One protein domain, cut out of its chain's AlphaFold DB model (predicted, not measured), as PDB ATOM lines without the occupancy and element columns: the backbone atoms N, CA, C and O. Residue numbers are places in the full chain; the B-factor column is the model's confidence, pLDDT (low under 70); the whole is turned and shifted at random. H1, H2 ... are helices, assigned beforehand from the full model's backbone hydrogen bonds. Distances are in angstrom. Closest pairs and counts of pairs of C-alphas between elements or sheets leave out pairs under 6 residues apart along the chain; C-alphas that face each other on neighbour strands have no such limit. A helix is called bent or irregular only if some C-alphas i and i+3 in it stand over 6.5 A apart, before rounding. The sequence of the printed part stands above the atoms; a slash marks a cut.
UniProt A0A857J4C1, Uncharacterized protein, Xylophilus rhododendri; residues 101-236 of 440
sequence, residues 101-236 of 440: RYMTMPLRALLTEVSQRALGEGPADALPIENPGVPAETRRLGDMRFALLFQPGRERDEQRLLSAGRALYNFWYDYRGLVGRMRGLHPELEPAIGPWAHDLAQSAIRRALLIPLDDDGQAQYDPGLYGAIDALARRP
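What this domain is: This is residues 101 to 236 of the 440 residues of an uncharacterized protein of Xylophilus rhododendri (UniProt A0A857J4C1). Two three-helix groups, H4-H5-H6 and H1-H2-H3, pack together as a bundle, with H1 nearest the middle and residues 184 to 189 sticking out. The printed part has 136 residues with six named helices, H1 to H6 in chain order; its class is all helix. It is compact, with radius of gyration of the C-alphas 15.2 A and spans 48 by 39 by 25 A.

Where its parts are: H5, residues 187 to 208, 30.1 A long, is irregular, with C-alphas 188 and 191 8.1 A apart, and has a kink of 48 degrees near residue 194. H4 is residues 169 to 185, 24.9 A; H6, 223 to 234, 15.6 A; H3, 155 to 167, 19.0 A; H2, 136 to 149, 20.2 A. H1, 107 to 118, 16.7 A, begins at C-alpha (50.372, 36.923, 44.511); H6 ends at (39.804, 57.646, 52.458).

How they stand to each other: H5 and H4, a hairpin, touch at Glu 190 and Arg 183, closest C-alphas 6.4 A. H5, with residues 201 to 206 alone, touches H1 at a steep tilt of 41 degrees, closest C-alphas Ala 201 and Ser 115, 6.4 A. O i to N i+4 pairs are within hydrogen-bond range throughout H1, H2 and H3, and in H4 12 of 13, H5 15 of 18, H6 6 of 8.

The domain as a whole: The farthest C-alphas, Glu 188 and Asp 215, are 49.6 A apart. The printed part has no cut; links H1 to H2 and H5 to H6 are long. Residues 126 to 128 and 130 have pLDDT under 70.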
ATOM      1  N   ARG A 101      58.858  36.929  34.366       86.81
ATOM      2  CA  ARG A 101      59.103  37.028  35.814       86.81
ATOM      3  C   ARG A 101      57.821  36.915  36.647       86.81
ATOM      4  O   ARG A 101      57.866  36.409  37.761       86.81
ATOM      5  N   TYR A 102      56.673  37.346  36.121       89.12
ATOM      6  CA  TYR A 102      55.407  37.299  36.855       89.12
ATOM      7  C   TYR A 102      54.888  35.870  37.022       89.12
ATOM      8  O   TYR A 102      54.184  35.580  37.988       89.12
ATOM      9  N   MET A 103      55.300  34.959  36.134       86.38
ATOM     10  CA  MET A 103      54.901  33.550  36.165       86.38
ATOM     11  C   MET A 103      55.356  32.850  37.453       86.38
ATOM     12  O   MET A 103      54.692  31.918  37.906       86.38
ATOM     13  N   THR A 104      56.428  33.324  38.097       84.88
ATOM     14  CA  THR A 104      56.973  32.758  39.347       84.88
ATOM     15  C   THR A 104      56.731  33.619  40.579       84.88
ATOM     16  O   THR A 104      56.944  33.159  41.700       84.88
ATOM     17  N   MET A 105      56.291  34.867  40.402       89.31
ATOM     18  CA  MET A 105      56.085  35.778  41.524       89.31
ATOM     19  C   MET A 105      54.854  35.385  42.351       89.31
ATOM     20  O   MET A 105      53.788  35.128  41.777       89.31
ATOM     21  N   PRO A 106      54.953  35.400  43.691       91.25
ATOM     22  CA  PRO A 106      53.812  35.159  44.564       91.25
ATOM     23  C   PRO A 106      52.771  36.281  44.432       91.25
ATOM     24  O   PRO A 106      53.117  37.430  44.136       91.25
ATOM     25  N   LEU A 107      51.492  35.978  44.687       91.19
ATOM     26  CA  LEU A 107      50.372  36.923  44.511       91.19
ATOM     27  C   LEU A 107      50.586  38.252  45.241       91.19
ATOM     28  O   LEU A 107      50.323  39.328  44.698       91.19
ATOM     29  N   ARG A 108      51.116  38.186  46.465       92.69
ATOM     30  CA  ARG A 108      51.429  39.372  47.265       92.69
ATOM     31  C   ARG A 108      52.491  40.246  46.599       92.69
ATOM     32  O   ARG A 108      52.357  41.466  46.619       92.69
ATOM     33  N   ALA A 109      53.516  39.650  45.989       91.94
ATOM     34  CA  ALA A 109      54.559  40.397  45.286       91.94
ATOM     35  C   ALA A 109      54.021  41.048  44.006       91.94
ATOM     36  O   ALA A 109      54.326  42.212  43.755       91.94
ATOM     37  N   LEU A 110      53.164  40.347  43.255       93.81
ATOM     38  CA  LEU A 110      52.485  40.904  42.079       93.81
ATOM     39  C   LEU A 110      51.679  42.158  42.453       93.81
ATOM     40  O   LEU A 110      51.902  43.236  41.904       93.81
ATOM     41  N   LEU A 111      50.812  42.062  43.465       94.94
ATOM     42  CA  LEU A 111      50.006  43.198  43.932       94.94
ATOM     43  C   LEU A 111      50.845  44.318  44.574       94.94
ATOM     44  O   LEU A 111      50.476  45.494  44.505       94.94
ATOM     45  N   THR A 112      51.992  43.981  45.169       94.00
ATOM     46  CA  THR A 112      52.943  44.975  45.691       94.00
ATOM     47  C   THR A 112      53.533  45.809  44.559       94.00
ATOM     48  O   THR A 112      53.580  47.032  44.665       94.00
ATOM     49  N   GLU A 113      53.926  45.178  43.453       93.44
ATOM     50  CA  GLU A 113      54.419  45.893  42.275       93.44
ATOM     51  C   GLU A 113      53.315  46.755  41.639       93.44
ATOM     52  O   GLU A 113      53.566  47.910  41.300       93.44
ATOM     53  N   VAL A 114      52.068  46.269  41.571       92.88
ATOM     54  CA  VAL A 114      50.911  47.085  41.138       92.88
ATOM     55  C   VAL A 114      50.752  48.340  42.010       92.88
ATOM     56  O   VAL A 114      50.557  49.436  41.485       92.88
ATOM     57  N   SER A 115      50.915  48.210  43.331       92.06
ATOM     58  CA  SER A 115      50.844  49.341  44.273       92.06
ATOM     59  C   SER A 115      51.951  50.369  44.048       92.06
ATOM     60  O   SER A 115      51.713  51.571  44.148       92.06
ATOM     61  N   GLN A 116      53.167  49.907  43.741       92.31
ATOM     62  CA  GLN A 116      54.288  50.784  43.398       92.31
ATOM     63  C   GLN A 116      53.990  51.547  42.104       92.31
ATOM     64  O   GLN A 116      54.131  52.769  42.067       92.31
ATOM     65  N   ARG A 117      53.473  50.862  41.073       90.81
ATOM     66  CA  ARG A 117      53.067  51.507  39.812       90.81
ATOM     67  C   ARG A 117      51.977  52.559  40.017       90.81
ATOM     68  O   ARG A 117      52.042  53.599  39.365       90.81
ATOM     69  N   ALA A 118      51.038  52.349  40.945       88.88
ATOM     70  CA  ALA A 118      50.010  53.341  41.283       88.88
ATOM     71  C   ALA A 118      50.607  54.664  41.809       88.88
ATOM     72  O   ALA A 118      50.029  55.733  41.604       88.88
ATOM     73  N   LEU A 119      51.784  54.616  42.444       89.25
ATOM     74  CA  LEU A 119      52.539  55.796  42.885       89.25
ATOM     75  C   LEU A 119      53.519  56.342  41.834       89.25
ATOM     76  O   LEU A 119      54.229  57.305  42.112       89.25
ATOM     77  N   GLY A 120      53.570  55.754  40.635       86.50
ATOM     78  CA  GLY A 120      54.589  56.064  39.628       86.50
ATOM     79  C   GLY A 120      55.968  55.472  39.942       86.50
ATOM     80  O   GLY A 120      56.948  55.820  39.290       86.50
ATOM     81  N   GLU A 121      56.044  54.577  40.924       86.06
ATOM     82  CA  GLU A 121      57.251  53.876  41.351       86.06
ATOM     83  C   GLU A 121      57.323  52.480  40.700       86.06
ATOM     84  O   GLU A 121      56.472  52.093  39.893       86.06
ATOM     85  N   GLY A 122      58.353  51.704  41.040       81.00
ATOM     86  CA  GLY A 122      58.528  50.342  40.540       81.00
ATOM     87  C   GLY A 122      59.040  50.265  39.092       81.00
ATOM     88  O   GLY A 122      59.322  51.279  38.451       81.00
ATOM     89  N   PRO A 123      59.209  49.043  38.564       81.12
ATOM     90  CA  PRO A 123      59.772  48.824  37.237       81.12
ATOM     91  C   PRO A 123      58.884  49.433  36.143       81.12
ATOM     92  O   PRO A 123      57.665  49.230  36.123       81.12
ATOM     93  N   ALA A 124      59.515  50.169  35.225       77.19
ATOM     94  CA  ALA A 124      58.845  50.830  34.109       77.19
ATOM     95  C   ALA A 124      58.067  49.841  33.223       77.19
ATOM     96  O   ALA A 124      58.340  48.635  33.209       77.19
ATOM     97  N   ASP A 125      57.087  50.358  32.481       72.25
ATOM     98  CA  ASP A 125      56.389  49.569  31.463       72.25
ATOM     99  C   ASP A 125      57.430  49.107  30.429       72.25
ATOM    100  O   ASP A 125      58.275  49.886  29.990       72.25
ATOM    101  N   ALA A 126      57.424  47.813  30.109       64.12
ATOM    102  CA  ALA A 126      58.480  47.192  29.309       64.12
ATOM    103  C   ALA A 126      58.377  47.517  27.810       64.12
ATOM    104  O   ALA A 126      59.343  47.342  27.070       64.12
ATOM    105  N   LEU A 127      57.209  47.985  27.370       69.06
ATOM    106  CA  LEU A 127      56.921  48.387  25.999       69.06
ATOM    107  C   LEU A 127      56.425  49.840  25.970       69.06
ATOM    108  O   LEU A 127      55.876  50.320  26.969       69.06
ATOM    109  N   PRO A 128      56.596  50.548  24.836       68.06
ATOM    110  CA  PRO A 128      55.970  51.847  24.624       68.06
ATOM    111  C   PRO A 128      54.471  51.760  24.908       68.06
ATOM    112  O   PRO A 128      53.802  50.816  24.492       68.06
ATOM    113  N   ILE A 129      53.943  52.740  25.639       71.94
ATOM    114  CA  ILE A 129      52.558  52.700  26.096       71.94
ATOM    115  C   ILE A 129      51.628  52.907  24.895       71.94
ATOM    116  O   ILE A 129      51.437  54.034  24.445       71.94
ATOM    117  N   GLU A 130      51.014  51.828  24.412       68.94
ATOM    118  CA  GLU A 130      50.019  51.888  23.330       68.94
ATOM    119  C   GLU A 130      48.753  52.647  23.761       68.94
ATOM    120  O   GLU A 130      48.121  53.324  22.956       68.94
ATOM    121  N   ASN A 131      48.416  52.589  25.057       72.56
ATOM    122  CA  ASN A 131      47.212  53.192  25.633       72.56
ATOM    123  C   ASN A 131      47.542  54.081  26.851       72.56
ATOM    124  O   ASN A 131      47.391  53.646  28.001       72.56
ATOM    125  N   PRO A 132      47.990  55.335  26.640       76.12
ATOM    126  CA  PRO A 132      48.406  56.223  27.730       76.12
ATOM    127  C   PRO A 132      47.254  56.645  28.653       76.12
ATOM    128  O   PRO A 132      47.504  57.027  29.791       76.12
ATOM    129  N   GLY A 133      46.002  56.539  28.195       81.12
ATOM    130  CA  GLY A 133      44.813  56.864  28.992       81.12
ATOM    131  C   GLY A 133      44.449  55.831  30.065       81.12
ATOM    132  O   GLY A 133      43.653  56.133  30.950       81.12
ATOM    133  N   VAL A 134      45.019  54.623  30.016       83.12
ATOM    134  CA  VAL A 134      44.807  53.601  31.056       83.12
ATOM    135  C   VAL A 134      45.746  53.891  32.236       83.12
ATOM    136  O   VAL A 134      46.906  54.224  32.005       83.12
ATOM    137  N   PRO A 135      45.321  53.777  33.503       87.25
ATOM    138  CA  PRO A 135      46.239  53.924  34.633       87.25
ATOM    139  C   PRO A 135      47.362  52.869  34.627       87.25
ATOM    140  O   PRO A 135      47.159  51.738  34.178       87.25
ATOM    141  N   ALA A 136      48.556  53.229  35.109       86.69
ATOM    142  CA  ALA A 136      49.748  52.373  35.036       86.69
ATOM    143  C   ALA A 136      49.594  51.076  35.845       86.69
ATOM    144  O   ALA A 136      49.998  50.006  35.396       86.69
ATOM    145  N   GLU A 137      48.955  51.161  37.007       88.88
ATOM    146  CA  GLU A 137      48.595  50.036  37.864       88.88
ATOM    147  C   GLU A 137      47.643  49.053  37.165       88.88
ATOM    148  O   GLU A 137      47.824  47.840  37.259       88.88
ATOM    149  N   THR A 138      46.685  49.564  36.386       88.56
ATOM    150  CA  THR A 138      45.724  48.747  35.632       88.56
ATOM    151  C   THR A 138      46.401  48.020  34.476       88.56
ATOM    152  O   THR A 138      46.134  46.838  34.263       88.56
ATOM    153  N   ARG A 139      47.304  48.699  33.750       87.81
ATOM    154  CA  ARG A 139      48.119  48.051  32.708       87.81
ATOM    155  C   ARG A 139      48.974  46.938  33.305       87.81
ATOM    156  O   ARG A 139      48.895  45.806  32.843       87.81
ATOM    157  N   ARG A 140      49.693  47.236  34.393       89.81
ATOM    158  CA  ARG A 140      50.567  46.265  35.059       89.81
ATOM    159  C   ARG A 140      49.804  45.034  35.551       89.81
ATOM    160  O   ARG A 140      50.275  43.916  35.369       89.81
ATOM    161  N   LEU A 141      48.623  45.226  36.140       91.31
ATOM    162  CA  LEU A 141      47.754  44.119  36.544       91.31
ATOM    163  C   LEU A 141      47.347  43.250  35.338       91.31
ATOM    164  O   LEU A 141      47.278  42.029  35.460       91.31
ATOM    165  N   GLY A 142      47.096  43.871  34.182       89.38
ATOM    166  CA  GLY A 142      46.833  43.184  32.916       89.38
ATOM    167  C   GLY A 142      47.998  42.301  32.467       89.38
ATOM    168  O   GLY A 142      47.778  41.115  32.218       89.38
ATOM    169  N   ASP A 143      49.222  42.840  32.444       88.56
ATOM    170  CA  ASP A 143      50.441  42.099  32.072       88.56
ATOM    171  C   ASP A 143      50.645  40.871  32.974       88.56
ATOM    172  O   ASP A 143      50.897  39.760  32.509       88.56
ATOM    173  N   MET A 144      50.482  41.061  34.287       91.56
ATOM    174  CA  MET A 144      50.639  39.995  35.278       91.56
ATOM    175  C   MET A 144      49.591  38.898  35.099       91.56
ATOM    176  O   MET A 144      49.927  37.716  35.133       91.56
ATOM    177  N   ARG A 145      48.325  39.269  34.873       90.56
ATOM    178  CA  ARG A 145      47.260  38.298  34.590       90.56
ATOM    179  C   ARG A 145      47.530  37.532  33.304       90.56
ATOM    180  O   ARG A 145      47.391  36.314  33.297       90.56
ATOM    181  N   PHE A 146      47.949  38.227  32.246       87.81
ATOM    182  CA  PHE A 146      48.308  37.594  30.984       87.81
ATOM    183  C   PHE A 146      49.418  36.560  31.186       87.81
ATOM    184  O   PHE A 146      49.260  35.420  30.769       87.81
ATOM    185  N   ALA A 147      50.491  36.907  31.899       88.31
ATOM    186  CA  ALA A 147      51.575  35.975  32.201       88.31
ATOM    187  C   ALA A 147      51.103  34.744  33.004       88.31
ATOM    188  O   ALA A 147      51.505  33.621  32.698       88.31
ATOM    189  N   LEU A 148      50.226  34.930  33.999       88.31
ATOM    190  CA  LEU A 148      49.697  33.828  34.813       88.31
ATOM    191  C   LEU A 148      48.771  32.881  34.039       88.31
ATOM    192  O   LEU A 148      48.807  31.682  34.304       88.31
ATOM    193  N   LEU A 149      47.996  33.372  33.063       84.50
ATOM    194  CA  LEU A 149      47.133  32.524  32.218       84.50
ATOM    195  C   LEU A 149      47.912  31.429  31.476       84.50
ATOM    196  O   LEU A 149      47.357  30.378  31.160       84.50
ATOM    197  N   PHE A 150      49.193  31.666  31.191       82.25
ATOM    198  CA  PHE A 150      50.059  30.729  30.478       82.25
ATOM    199  C   PHE A 150      50.961  29.900  31.399       82.25
ATOM    200  O   PHE A 150      51.821  29.177  30.888       82.25
ATOM    201  N   GLN A 151      50.776  29.986  32.724       83.00
ATOM    202  CA  GLN A 151      51.532  29.232  33.720       83.00
ATOM    203  C   GLN A 151      50.681  28.079  34.288       83.00
ATOM    204  O   GLN A 151      49.816  28.318  35.134       83.00
ATOM    205  N   PRO A 152      50.947  26.820  33.883       79.50
ATOM    206  CA  PRO A 152      50.227  25.666  34.408       79.50
ATOM    207  C   PRO A 152      50.335  25.562  35.933       79.50
ATOM    208  O   PRO A 152      51.417  25.747  36.499       79.50
ATOM    209  N   GLY A 153      49.221  25.239  36.592       79.94
ATOM    210  CA  GLY A 153      49.143  25.079  38.047       79.94
ATOM    211  C   GLY A 153      48.953  26.385  38.827       79.94
ATOM    212  O   GLY A 153      48.947  26.356  40.058       79.94
ATOM    213  N   ARG A 154      48.800  27.525  38.137       83.69
ATOM    214  CA  ARG A 154      48.522  28.847  38.731       83.69
ATOM    215  C   ARG A 154      47.197  29.451  38.263       83.69
ATOM    216  O   ARG A 154      46.966  30.648  38.410       83.69
ATOM    217  N   GLU A 155      46.278  28.631  37.767       81.50
ATOM    218  CA  GLU A 155      44.971  29.070  37.265       81.50
ATOM    219  C   GLU A 155      44.148  29.753  38.371       81.50
ATOM    220  O   GLU A 155      43.492  30.771  38.149       81.50
ATOM    221  N   ARG A 156      44.241  29.241  39.608       82.69
ATOM    222  CA  ARG A 156      43.606  29.860  40.784       82.69
ATOM    223  C   ARG A 156      44.232  31.203  41.161       82.69
ATOM    224  O   ARG A 156      43.525  32.070  41.671       82.69
ATOM    225  N   ASP A 157      45.524  31.390  40.913       87.25
ATOM    226  CA  ASP A 157      46.212  32.644  41.217       87.25
ATOM    227  C   ASP A 157      45.765  33.755  40.270       87.25
ATOM    228  O   ASP A 157      45.557  34.882  40.708       87.25
ATOM    229  N   GLU A 158      45.538  33.446  38.995       88.06
ATOM    230  CA  GLU A 158      45.017  34.418  38.032       88.06
ATOM    231  C   GLU A 158      43.649  34.976  38.463       88.06
ATOM    232  O   GLU A 158      43.468  36.198  38.501       88.06
ATOM    233  N   GLN A 159      42.728  34.103  38.884       86.19
ATOM    234  CA  GLN A 159      41.408  34.505  39.383       86.19
ATOM    235  C   GLN A 159      41.501  35.294  40.696       86.19
ATOM    236  O   GLN A 159      40.848  36.330  40.855       86.19
ATOM    237  N   ARG A 160      42.371  34.871  41.624       89.50
ATOM    238  CA  ARG A 160      42.634  35.614  42.869       89.50
ATOM    239  C   ARG A 160      43.226  36.994  42.600       89.50
ATOM    240  O   ARG A 160      42.814  37.963  43.233       89.50
ATOM    241  N   LEU A 161      44.155  37.100  41.653       91.56
ATOM    242  CA  LEU A 161      44.774  38.362  41.258       91.56
ATOM    243  C   LEU A 161      43.742  39.312  40.642       91.56
ATOM    244  O   LEU A 161      43.716  40.494  40.985       91.56
ATOM    245  N   LEU A 162      42.864  38.800  39.772       88.25
ATOM    246  CA  LEU A 162      41.752  39.568  39.211       88.25
ATOM    247  C   LEU A 162      40.804  40.077  40.301       88.25
ATOM    248  O   LEU A 162      40.462  41.260  40.313       88.25
ATOM    249  N   SER A 163      40.387  39.191  41.207       88.81
ATOM    250  CA  SER A 163      39.492  39.516  42.321       88.81
ATOM    251  C   SER A 163      40.084  40.604  43.221       88.81
ATOM    252  O   SER A 163      39.483  41.667  43.403       88.81
ATOM    253  N   ALA A 164      41.316  40.397  43.693       91.44
ATOM    254  CA  ALA A 164      42.017  41.362  44.532       91.44
ATOM    255  C   ALA A 164      42.238  42.695  43.802       91.44
ATOM    256  O   ALA A 164      42.030  43.761  44.378       91.44
ATOM    257  N   GLY A 165      42.592  42.656  42.514       89.81
ATOM    258  CA  GLY A 165      42.742  43.851  41.688       89.81
ATOM    259  C   GLY A 165      41.450  44.661  41.555       89.81
ATOM    260  O   GLY A 165      41.492  45.887  41.636       89.81
ATOM    261  N   ARG A 166      40.292  43.998  41.421       87.88
ATOM    262  CA  ARG A 166      38.976  44.662  41.422       87.88
ATOM    263  C   ARG A 166      38.663  45.299  42.770       87.88
ATOM    264  O   ARG A 166      38.200  46.434  42.805       87.88
ATOM    265  N   ALA A 167      38.932  44.595  43.866       89.50
ATOM    266  CA  ALA A 167      38.716  45.125  45.209       89.50
ATOM    267  C   ALA A 167      39.596  46.337  45.526       89.50
ATOM    268  O   ALA A 167      39.180  47.236  46.248       89.50
ATOM    269  N   LEU A 168      40.795  46.385  44.947       92.88
ATOM    270  CA  LEU A 168      41.742  47.476  45.142       92.88
ATOM    271  C   LEU A 168      41.570  48.624  44.136       92.88
ATOM    272  O   LEU A 168      42.282  49.620  44.231       92.88
ATOM    273  N   TYR A 169      40.639  48.524  43.182       88.62
ATOM    274  CA  TYR A 169      40.505  49.498  42.096       88.62
ATOM    275  C   TYR A 169      40.275  50.932  42.603       88.62
ATOM    276  O   TYR A 169      41.020  51.845  42.245       88.62
ATOM    277  N   ASN A 170      39.287  51.126  43.484       89.44
ATOM    278  CA  ASN A 170      39.020  52.436  44.091       89.44
ATOM    279  C   ASN A 170      40.141  52.847  45.048       89.44
ATOM    280  O   ASN A 170      40.564  54.005  45.053       89.44
ATOM    281  N   PHE A 171      40.658  51.879  45.808       93.81
ATOM    282  CA  PHE A 171      41.772  52.089  46.717       93.81
ATOM    283  C   PHE A 171      42.982  52.700  46.012       93.81
ATOM    284  O   PHE A 171      43.513  53.674  46.528       93.81
ATOM    285  N   TRP A 172      43.397  52.225  44.831       93.00
ATOM    286  CA  TRP A 172      44.561  52.782  44.125       93.00
ATOM    287  C   TRP A 172      44.404  54.253  43.761       93.00
ATOM    288  O   TRP A 172      45.336  55.042  43.944       93.00
ATOM    289  N   TYR A 173      43.215  54.630  43.290       90.94
ATOM    290  CA  TYR A 173      42.911  56.013  42.954       90.94
ATOM    291  C   TYR A 173      43.026  56.920  44.188       90.94
ATOM    292  O   TYR A 173      43.744  57.928  44.158       90.94
ATOM    293  N   ASP A 174      42.371  56.528  45.283       93.00
ATOM    294  CA  ASP A 174      42.351  57.287  46.533       93.00
ATOM    295  C   ASP A 174      43.726  57.292  47.219       93.00
ATOM    296  O   ASP A 174      44.164  58.327  47.721       93.00
ATOM    297  N   TYR A 175      44.444  56.169  47.180       94.06
ATOM    298  CA  TYR A 175      45.780  55.976  47.743       94.06
ATOM    299  C   TYR A 175      46.799  56.905  47.089       94.06
ATOM    300  O   TYR A 175      47.501  57.639  47.785       94.06
ATOM    301  N   ARG A 176      46.831  56.963  45.752       92.69
ATOM    302  CA  ARG A 176      47.687  57.907  45.020       92.69
ATOM    303  C   ARG A 176      47.361  59.353  45.389       92.69
ATOM    304  O   ARG A 176      48.270  60.152  45.603       92.69
ATOM    305  N   GLY A 177      46.073  59.693  45.480       92.50
ATOM    306  CA  GLY A 177      45.636  61.025  45.897       92.50
ATOM    307  C   GLY A 177      46.063  61.362  47.329       92.50
ATOM    308  O   GLY A 177      46.538  62.466  47.586       92.50
ATOM    309  N   LEU A 178      45.926  60.412  48.254       94.06
ATOM    310  CA  LEU A 178      46.318  60.548  49.653       94.06
ATOM    311  C   LEU A 178      47.830  60.767  49.790       94.06
ATOM    312  O   LEU A 178      48.244  61.757  50.391       94.06
ATOM    313  N   VAL A 179      48.640  59.886  49.199       94.25
ATOM    314  CA  VAL A 179      50.106  59.976  49.243       94.25
ATOM    315  C   VAL A 179      50.582  61.253  48.553       94.25
ATOM    316  O   VAL A 179      51.382  61.987  49.123       94.25
ATOM    317  N   GLY A 180      50.037  61.585  47.378       93.31
ATOM    318  CA  GLY A 180      50.372  62.820  46.663       93.31
ATOM    319  C   GLY A 180      50.071  64.083  47.475       93.31
ATOM    320  O   GLY A 180      50.907  64.984  47.536       93.31
ATOM    321  N   ARG A 181      48.921  64.140  48.165       93.50
ATOM    322  CA  ARG A 181      48.605  65.253  49.076       93.50
ATOM    323  C   ARG A 181      49.543  65.297  50.279       93.50
ATOM    324  O   ARG A 181      49.961  66.387  50.649       93.50
ATOM    325  N   MET A 182      49.883  64.150  50.870       93.25
ATOM    326  CA  MET A 182      50.812  64.094  52.004       93.25
ATOM    327  C   MET A 182      52.197  64.622  51.607       93.25
ATOM    328  O   MET A 182      52.719  65.506  52.277       93.25
ATOM    329  N   ARG A 183      52.736  64.176  50.464       93.62
ATOM    330  CA  ARG A 183      54.011  64.673  49.915       93.62
ATOM    331  C   ARG A 183      53.974  66.173  49.606       93.62
ATOM    332  O   ARG A 183      54.950  66.876  49.836       93.62
ATOM    333  N   GLY A 184      52.851  66.664  49.078       93.00
ATOM    334  CA  GLY A 184      52.685  68.073  48.714       93.00
ATOM    335  C   GLY A 184      52.502  69.020  49.904       93.00
ATOM    336  O   GLY A 184      52.979  70.149  49.856       93.00
ATOM    337  N   LEU A 185      51.809  68.578  50.960       92.75
ATOM    338  CA  LEU A 185      51.535  69.392  52.151       92.75
ATOM    339  C   LEU A 185      52.637  69.292  53.211       92.75
ATOM    340  O   LEU A 185      52.865  70.268  53.919       92.75
ATOM    341  N   HIS A 186      53.305  68.139  53.304       91.75
ATOM    342  CA  HIS A 186      54.314  67.830  54.319       91.75
ATOM    343  C   HIS A 186      55.599  67.251  53.700       91.75
ATOM    344  O   HIS A 186      55.973  66.107  53.993       91.75
ATOM    345  N   PRO A 187      56.300  68.003  52.828       90.94
ATOM    346  CA  PRO A 187      57.534  67.532  52.194       90.94
ATOM    347  C   PRO A 187      58.633  67.175  53.213       90.94
ATOM    348  O   PRO A 187      59.480  66.324  52.952       90.94
ATOM    349  N   GLU A 188      58.608  67.775  54.404       87.00
ATOM    350  CA  GLU A 188      59.511  67.474  55.515       87.00
ATOM    351  C   GLU A 188      59.354  66.059  56.087       87.00
ATOM    352  O   GLU A 188      60.235  65.614  56.828       87.00
ATOM    353  N   LEU A 189      58.256  65.363  55.765       91.25
ATOM    354  CA  LEU A 189      57.956  64.006  56.221       91.25
ATOM    355  C   LEU A 189      58.337  62.917  55.204       91.25
ATOM    356  O   LEU A 189      58.138  61.742  55.505       91.25
ATOM    357  N   GLU A 190      58.921  63.249  54.044       89.94
ATOM    358  CA  GLU A 190      59.171  62.288  52.949       89.94
ATOM    359  C   GLU A 190      59.851  60.969  53.384       89.94
ATOM    360  O   GLU A 190      59.322  59.905  53.045       89.94
ATOM    361  N   PRO A 191      60.927  60.969  54.205       89.31
ATOM    362  CA  PRO A 191      61.525  59.720  54.694       89.31
ATOM    363  C   PRO A 191      60.569  58.803  55.479       89.31
ATOM    364  O   PRO A 191      60.805  57.600  55.561       89.31
ATOM    365  N   ALA A 192      59.496  59.349  56.061       91.81
ATOM    366  CA  ALA A 192      58.457  58.589  56.753       91.81
ATOM    367  C   ALA A 192      57.281  58.211  55.832       91.81
ATOM    368  O   ALA A 192      56.656  57.172  56.055       91.81
ATOM    369  N   ILE A 193      56.997  59.014  54.799       92.44
ATOM    370  CA  ILE A 193      55.875  58.807  53.871       92.44
ATOM    371  C   ILE A 193      56.048  57.513  53.074       92.44
ATOM    372  O   ILE A 193      55.099  56.740  52.992       92.44
ATOM    373  N   GLY A 194      57.235  57.239  52.526       89.81
ATOM    374  CA  GLY A 194      57.481  56.025  51.733       89.81
ATOM    375  C   GLY A 194      57.144  54.724  52.488       89.81
ATOM    376  O   GLY A 194      56.278  53.968  52.039       89.81
ATOM    377  N   PRO A 195      57.753  54.472  53.665       90.38
ATOM    378  CA  PRO A 195      57.430  53.307  54.492       90.38
ATOM    379  C   PRO A 195      55.959  53.244  54.924       90.38
ATOM    380  O   PRO A 195      55.358  52.175  54.917       90.38
ATOM    381  N   TRP A 196      55.350  54.381  55.273       93.00
ATOM    382  CA  TRP A 196      53.932  54.438  55.644       93.00
ATOM    383  C   TRP A 196      53.000  54.083  54.478       93.00
ATOM    384  O   TRP A 196      52.065  53.300  54.647       93.00
ATOM    385  N   ALA A 197      53.268  54.622  53.289       93.12
ATOM    386  CA  ALA A 197      52.515  54.320  52.081       93.12
ATOM    387  C   ALA A 197      52.622  52.823  51.748       93.12
ATOM    388  O   ALA A 197      51.610  52.164  51.499       93.12
ATOM    389  N   HIS A 198      53.827  52.257  51.868       91.81
ATOM    390  CA  HIS A 198      54.046  50.821  51.727       91.81
ATOM    391  C   HIS A 198      53.205  49.999  52.721       91.81
ATOM    392  O   HIS A 198      52.514  49.071  52.301       91.81
ATOM    393  N   ASP A 199      53.191  50.354  54.011       92.31
ATOM    394  CA  ASP A 199      52.400  49.655  55.037       92.31
ATOM    395  C   ASP A 199      50.886  49.704  54.756       92.31
ATOM    396  O   ASP A 199      50.169  48.711  54.962       92.31
ATOM    397  N   LEU A 200      50.389  50.848  54.270       93.56
ATOM    398  CA  LEU A 200      48.997  51.011  53.845       93.56
ATOM    399  C   LEU A 200      48.668  50.088  52.671       93.56
ATOM    400  O   LEU A 200      47.686  49.344  52.741       93.56
ATOM    401  N   ALA A 201      49.508  50.085  51.634       94.62
ATOM    402  CA  ALA A 201      49.342  49.211  50.479       94.62
ATOM    403  C   ALA A 201      49.369  47.731  50.890       94.62
ATOM    404  O   ALA A 201      48.459  46.984  50.539       94.62
ATOM    405  N   GLN A 202      50.330  47.309  51.719       95.38
ATOM    406  CA  GLN A 202      50.398  45.931  52.221       95.38
ATOM    407  C   GLN A 202      49.154  45.533  53.020       95.38
ATOM    408  O   GLN A 202      48.682  44.399  52.931       95.38
ATOM    409  N   SER A 203      48.595  46.459  53.796       94.25
ATOM    410  CA  SER A 203      47.373  46.212  54.561       94.25
ATOM    411  C   SER A 203      46.147  46.059  53.666       94.25
ATOM    412  O   SER A 203      45.332  45.170  53.915       94.25
ATOM    413  N   ALA A 204      46.039  46.863  52.608       95.19
ATOM    414  CA  ALA A 204      44.985  46.730  51.610       95.19
ATOM    415  C   ALA A 204      45.125  45.422  50.814       95.19
ATOM    416  O   ALA A 204      44.156  44.673  50.705       95.19
ATOM    417  N   ILE A 205      46.338  45.086  50.354       95.31
ATOM    418  CA  ILE A 205      46.638  43.837  49.634       95.31
ATOM    419  C   ILE A 205      46.246  42.618  50.468       95.31
ATOM    420  O   ILE A 205      45.548  41.737  49.969       95.31
ATOM    421  N   ARG A 206      46.653  42.566  51.745       94.19
ATOM    422  CA  ARG A 206      46.294  41.450  52.633       94.19
ATOM    423  C   ARG A 206      44.784  41.279  52.739       94.19
ATOM    424  O   ARG A 206      44.311  40.157  52.666       94.19
ATOM    425  N   ARG A 207      44.031  42.374  52.875       94.00
ATOM    426  CA  ARG A 207      42.561  42.333  52.948       94.00
ATOM    427  C   ARG A 207      41.928  41.899  51.628       94.00
ATOM    428  O   ARG A 207      40.992  41.113  51.648       94.00
ATOM    429  N   ALA A 208      42.453  42.366  50.500       92.56
ATOM    430  CA  ALA A 208      41.951  42.003  49.179       92.56
ATOM    431  C   ALA A 208      42.163  40.514  48.863       92.56
ATOM    432  O   ALA A 208      41.299  39.881  48.266       92.56
ATOM    433  N   LEU A 209      43.278  39.933  49.312       92.38
ATOM    434  CA  LEU A 209      43.559  38.504  49.152       92.38
ATOM    435  C   LEU A 209      42.688  37.595  50.040       92.38
ATOM    436  O   LEU A 209      42.651  36.392  49.798       92.38
ATOM    437  N   LEU A 210      41.987  38.146  51.039       90.62
ATOM    438  CA  LEU A 210      41.030  37.400  51.870       90.62
ATOM    439  C   LEU A 210      39.641  37.280  51.232       90.62
ATOM    440  O   LEU A 210      38.794  36.582  51.784       90.62
ATOM    441  N   ILE A 211      39.389  37.956  50.107       88.00
ATOM    442  CA  ILE A 211      38.086  37.903  49.442       88.00
ATOM    443  C   ILE A 211      37.856  36.477  48.926       88.00
ATOM    444  O   ILE A 211      38.661  35.990  48.120       88.00
ATOM    445  N   PRO A 212      36.789  35.796  49.380       82.69
ATOM    446  CA  PRO A 212      36.533  34.430  48.968       82.69
ATOM    447  C   PRO A 212      36.195  34.370  47.478       82.69
ATOM    448  O   PRO A 212      35.572  35.275  46.915       82.69
ATOM    449  N   LEU A 213      36.633  33.284  46.844       83.94
ATOM    450  CA  LEU A 213      36.196  32.915  45.504       83.94
ATOM    451  C   LEU A 213      35.088  31.872  45.632       83.94
ATOM    452  O   LEU A 213      35.195  30.979  46.474       83.94
ATOM    453  N   ASP A 214      34.057  32.005  44.812       82.00
ATOM    454  CA  ASP A 214      32.987  31.023  44.685       82.00
ATOM    455  C   ASP A 214      33.450  29.803  43.863       82.00
ATOM    456  O   ASP A 214      34.565  29.780  43.326       82.00
ATOM    457  N   ASP A 215      32.605  28.777  43.763       78.88
ATOM    458  CA  ASP A 215      32.915  27.524  43.057       78.88
ATOM    459  C   ASP A 215      33.195  27.728  41.553       78.88
ATOM    460  O   ASP A 215      33.917  26.944  40.931       78.88
ATOM    461  N   ASP A 216      32.667  28.805  40.968       75.94
ATOM    462  CA  ASP A 216      32.921  29.236  39.589       75.94
ATOM    463  C   ASP A 216      34.189  30.106  39.438       75.94
ATOM    464  O   ASP A 216      34.519  30.564  38.340       75.94
ATOM    465  N   GLY A 217      34.915  30.333  40.539       71.00
ATOM    466  CA  GLY A 217      36.108  31.169  40.607       71.00
ATOM    467  C   GLY A 217      35.827  32.672  40.660       71.00
ATOM    468  O   GLY A 217      36.784  33.449  40.681       71.00
ATOM    469  N   GLN A 218      34.562  33.109  40.697       76.50
ATOM    470  CA  GLN A 218      34.217  34.524  40.814       76.50
ATOM    471  C   GLN A 218      34.409  35.038  42.240       76.50
ATOM    472  O   GLN A 218      34.231  34.328  43.225       76.50
ATOM    473  N   ALA A 219      34.762  36.316  42.354       77.06
ATOM    474  CA  ALA A 219      34.867  36.987  43.642       77.06
ATOM    475  C   ALA A 219      33.493  37.097  44.313       77.06
ATOM    476  O   ALA A 219      32.567  37.670  43.733       77.06
ATOM    477  N   GLN A 220      33.379  36.636  45.556       82.44
ATOM    478  CA  GLN A 220      32.207  36.922  46.373       82.44
ATOM    479  C   GLN A 220      32.302  38.351  46.912       82.44
ATOM    480  O   GLN A 220      33.314  38.763  47.484       82.44
ATOM    481  N   TYR A 221      31.244  39.136  46.717       82.25
ATOM    482  CA  TYR A 221      31.208  40.507  47.211       82.25
ATOM    483  C   TYR A 221      31.024  40.528  48.734       82.25
ATOM    484  O   TYR A 221      29.956  40.185  49.239       82.25
ATOM    485  N   ASP A 222      32.052  40.983  49.453       84.44
ATOM    486  CA  ASP A 222      32.002  41.238  50.895       84.44
ATOM    487  C   ASP A 222      32.045  42.756  51.163       84.44
ATOM    488  O   ASP A 222      33.121  43.364  51.154       84.44
ATOM    489  N   PRO A 223      30.902  43.410  51.434       85.44
ATOM    490  CA  PRO A 223      30.871  44.853  51.661       85.44
ATOM    491  C   PRO A 223      31.734  45.302  52.852       85.44
ATOM    492  O   PRO A 223      32.229  46.431  52.853       85.44
ATOM    493  N   GLY A 224      31.957  44.435  53.846       87.19
ATOM    494  CA  GLY A 224      32.823  44.717  54.986       87.19
ATOM    495  C   GLY A 224      34.297  44.779  54.588       87.19
ATOM    496  O   GLY A 224      34.994  45.726  54.962       87.19
ATOM    497  N   LEU A 225      34.772  43.818  53.790       87.44
ATOM    498  CA  LEU A 225      36.153  43.812  53.291       87.44
ATOM    499  C   LEU A 225      36.420  44.968  52.327       87.44
ATOM    500  O   LEU A 225      37.415  45.674  52.497       87.44
ATOM    501  N   TYR A 226      35.523  45.209  51.368       88.00
ATOM    502  CA  TYR A 226      35.660  46.318  50.416       88.00
ATOM    503  C   TYR A 226      35.639  47.674  51.139       88.00
ATOM    504  O   TYR A 226      36.517  48.508  50.918       88.00
ATOM    505  N   GLY A 227      34.709  47.866  52.083       88.19
ATOM    506  CA  GLY A 227      34.659  49.074  52.906       88.19
ATOM    507  C   GLY A 227      35.915  49.268  53.761       88.19
ATOM    508  O   GLY A 227      36.420  50.384  53.874       88.19
ATOM    509  N   ALA A 228      36.466  48.191  54.330       89.88
ATOM    510  CA  ALA A 228      37.694  48.251  55.120       89.88
ATOM    511  C   ALA A 228      38.942  48.566  54.279       89.88
ATOM    512  O   ALA A 228      39.844  49.236  54.780       89.88
ATOM    513  N   ILE A 229      39.003  48.092  53.029       92.25
ATOM    514  CA  ILE A 229      40.067  48.413  52.069       92.25
ATOM    515  C   ILE A 229      40.013  49.902  51.711       92.25
ATOM    516  O   ILE A 229      40.991  50.618  51.924       92.25
ATOM    517  N   ASP A 230      38.858  50.393  51.257       90.00
ATOM    518  CA  ASP A 230      38.696  51.792  50.842       90.00
ATOM    519  C   ASP A 230      38.918  52.765  52.012       90.00
ATOM    520  O   ASP A 230      39.522  53.832  51.854       90.00
ATOM    521  N   ALA A 231      38.511  52.379  53.226       90.31
ATOM    522  CA  ALA A 231      38.737  53.169  54.431       90.31
ATOM    523  C   ALA A 231      40.226  53.418  54.733       90.31
ATOM    524  O   ALA A 231      40.535  54.390  55.419       90.31
ATOM    525  N   LEU A 232      41.160  52.599  54.235       89.62
ATOM    526  CA  LEU A 232      42.596  52.851  54.407       89.62
ATOM    527  C   LEU A 232      43.062  54.083  53.614       89.62
ATOM    528  O   LEU A 232      43.911  54.828  54.091       89.62
ATOM    529  N   ALA A 233      42.501  54.343  52.434       89.62
ATOM    530  CA  ALA A 233      42.902  55.485  51.606       89.62
ATOM    531  C   ALA A 233      42.020  56.732  51.797       89.62
ATOM    532  O   ALA A 233      42.445  57.845  51.484       89.62
ATOM    533  N   ARG A 234      40.799  56.564  52.321       91.25
ATOM    534  CA  ARG A 234      39.804  57.646  52.458       91.25
ATOM    535  C   ARG A 234      39.813  58.379  53.793       91.25
ATOM    536  O   ARG A 234      39.105  59.375  53.934       91.25
ATOM    537  N   ARG A 235      40.576  57.902  54.778       86.12
ATOM    538  CA  ARG A 235      40.693  58.600  56.065       86.12
ATOM    539  C   ARG A 235      41.275  60.009  55.884       86.12
ATOM    540  O   ARG A 235      42.119  60.212  55.004       86.12
ATOM    541  N   PRO A 236      40.848  60.976  56.716       86.31
ATOM    542  CA  PRO A 236      41.450  62.301  56.763       86.31
ATOM    543  C   PRO A 236      42.974  62.236  56.918       86.31
ATOM    544  O   PRO A 236      43.504  61.417  57.664       86.31
TER     545      PRO A 236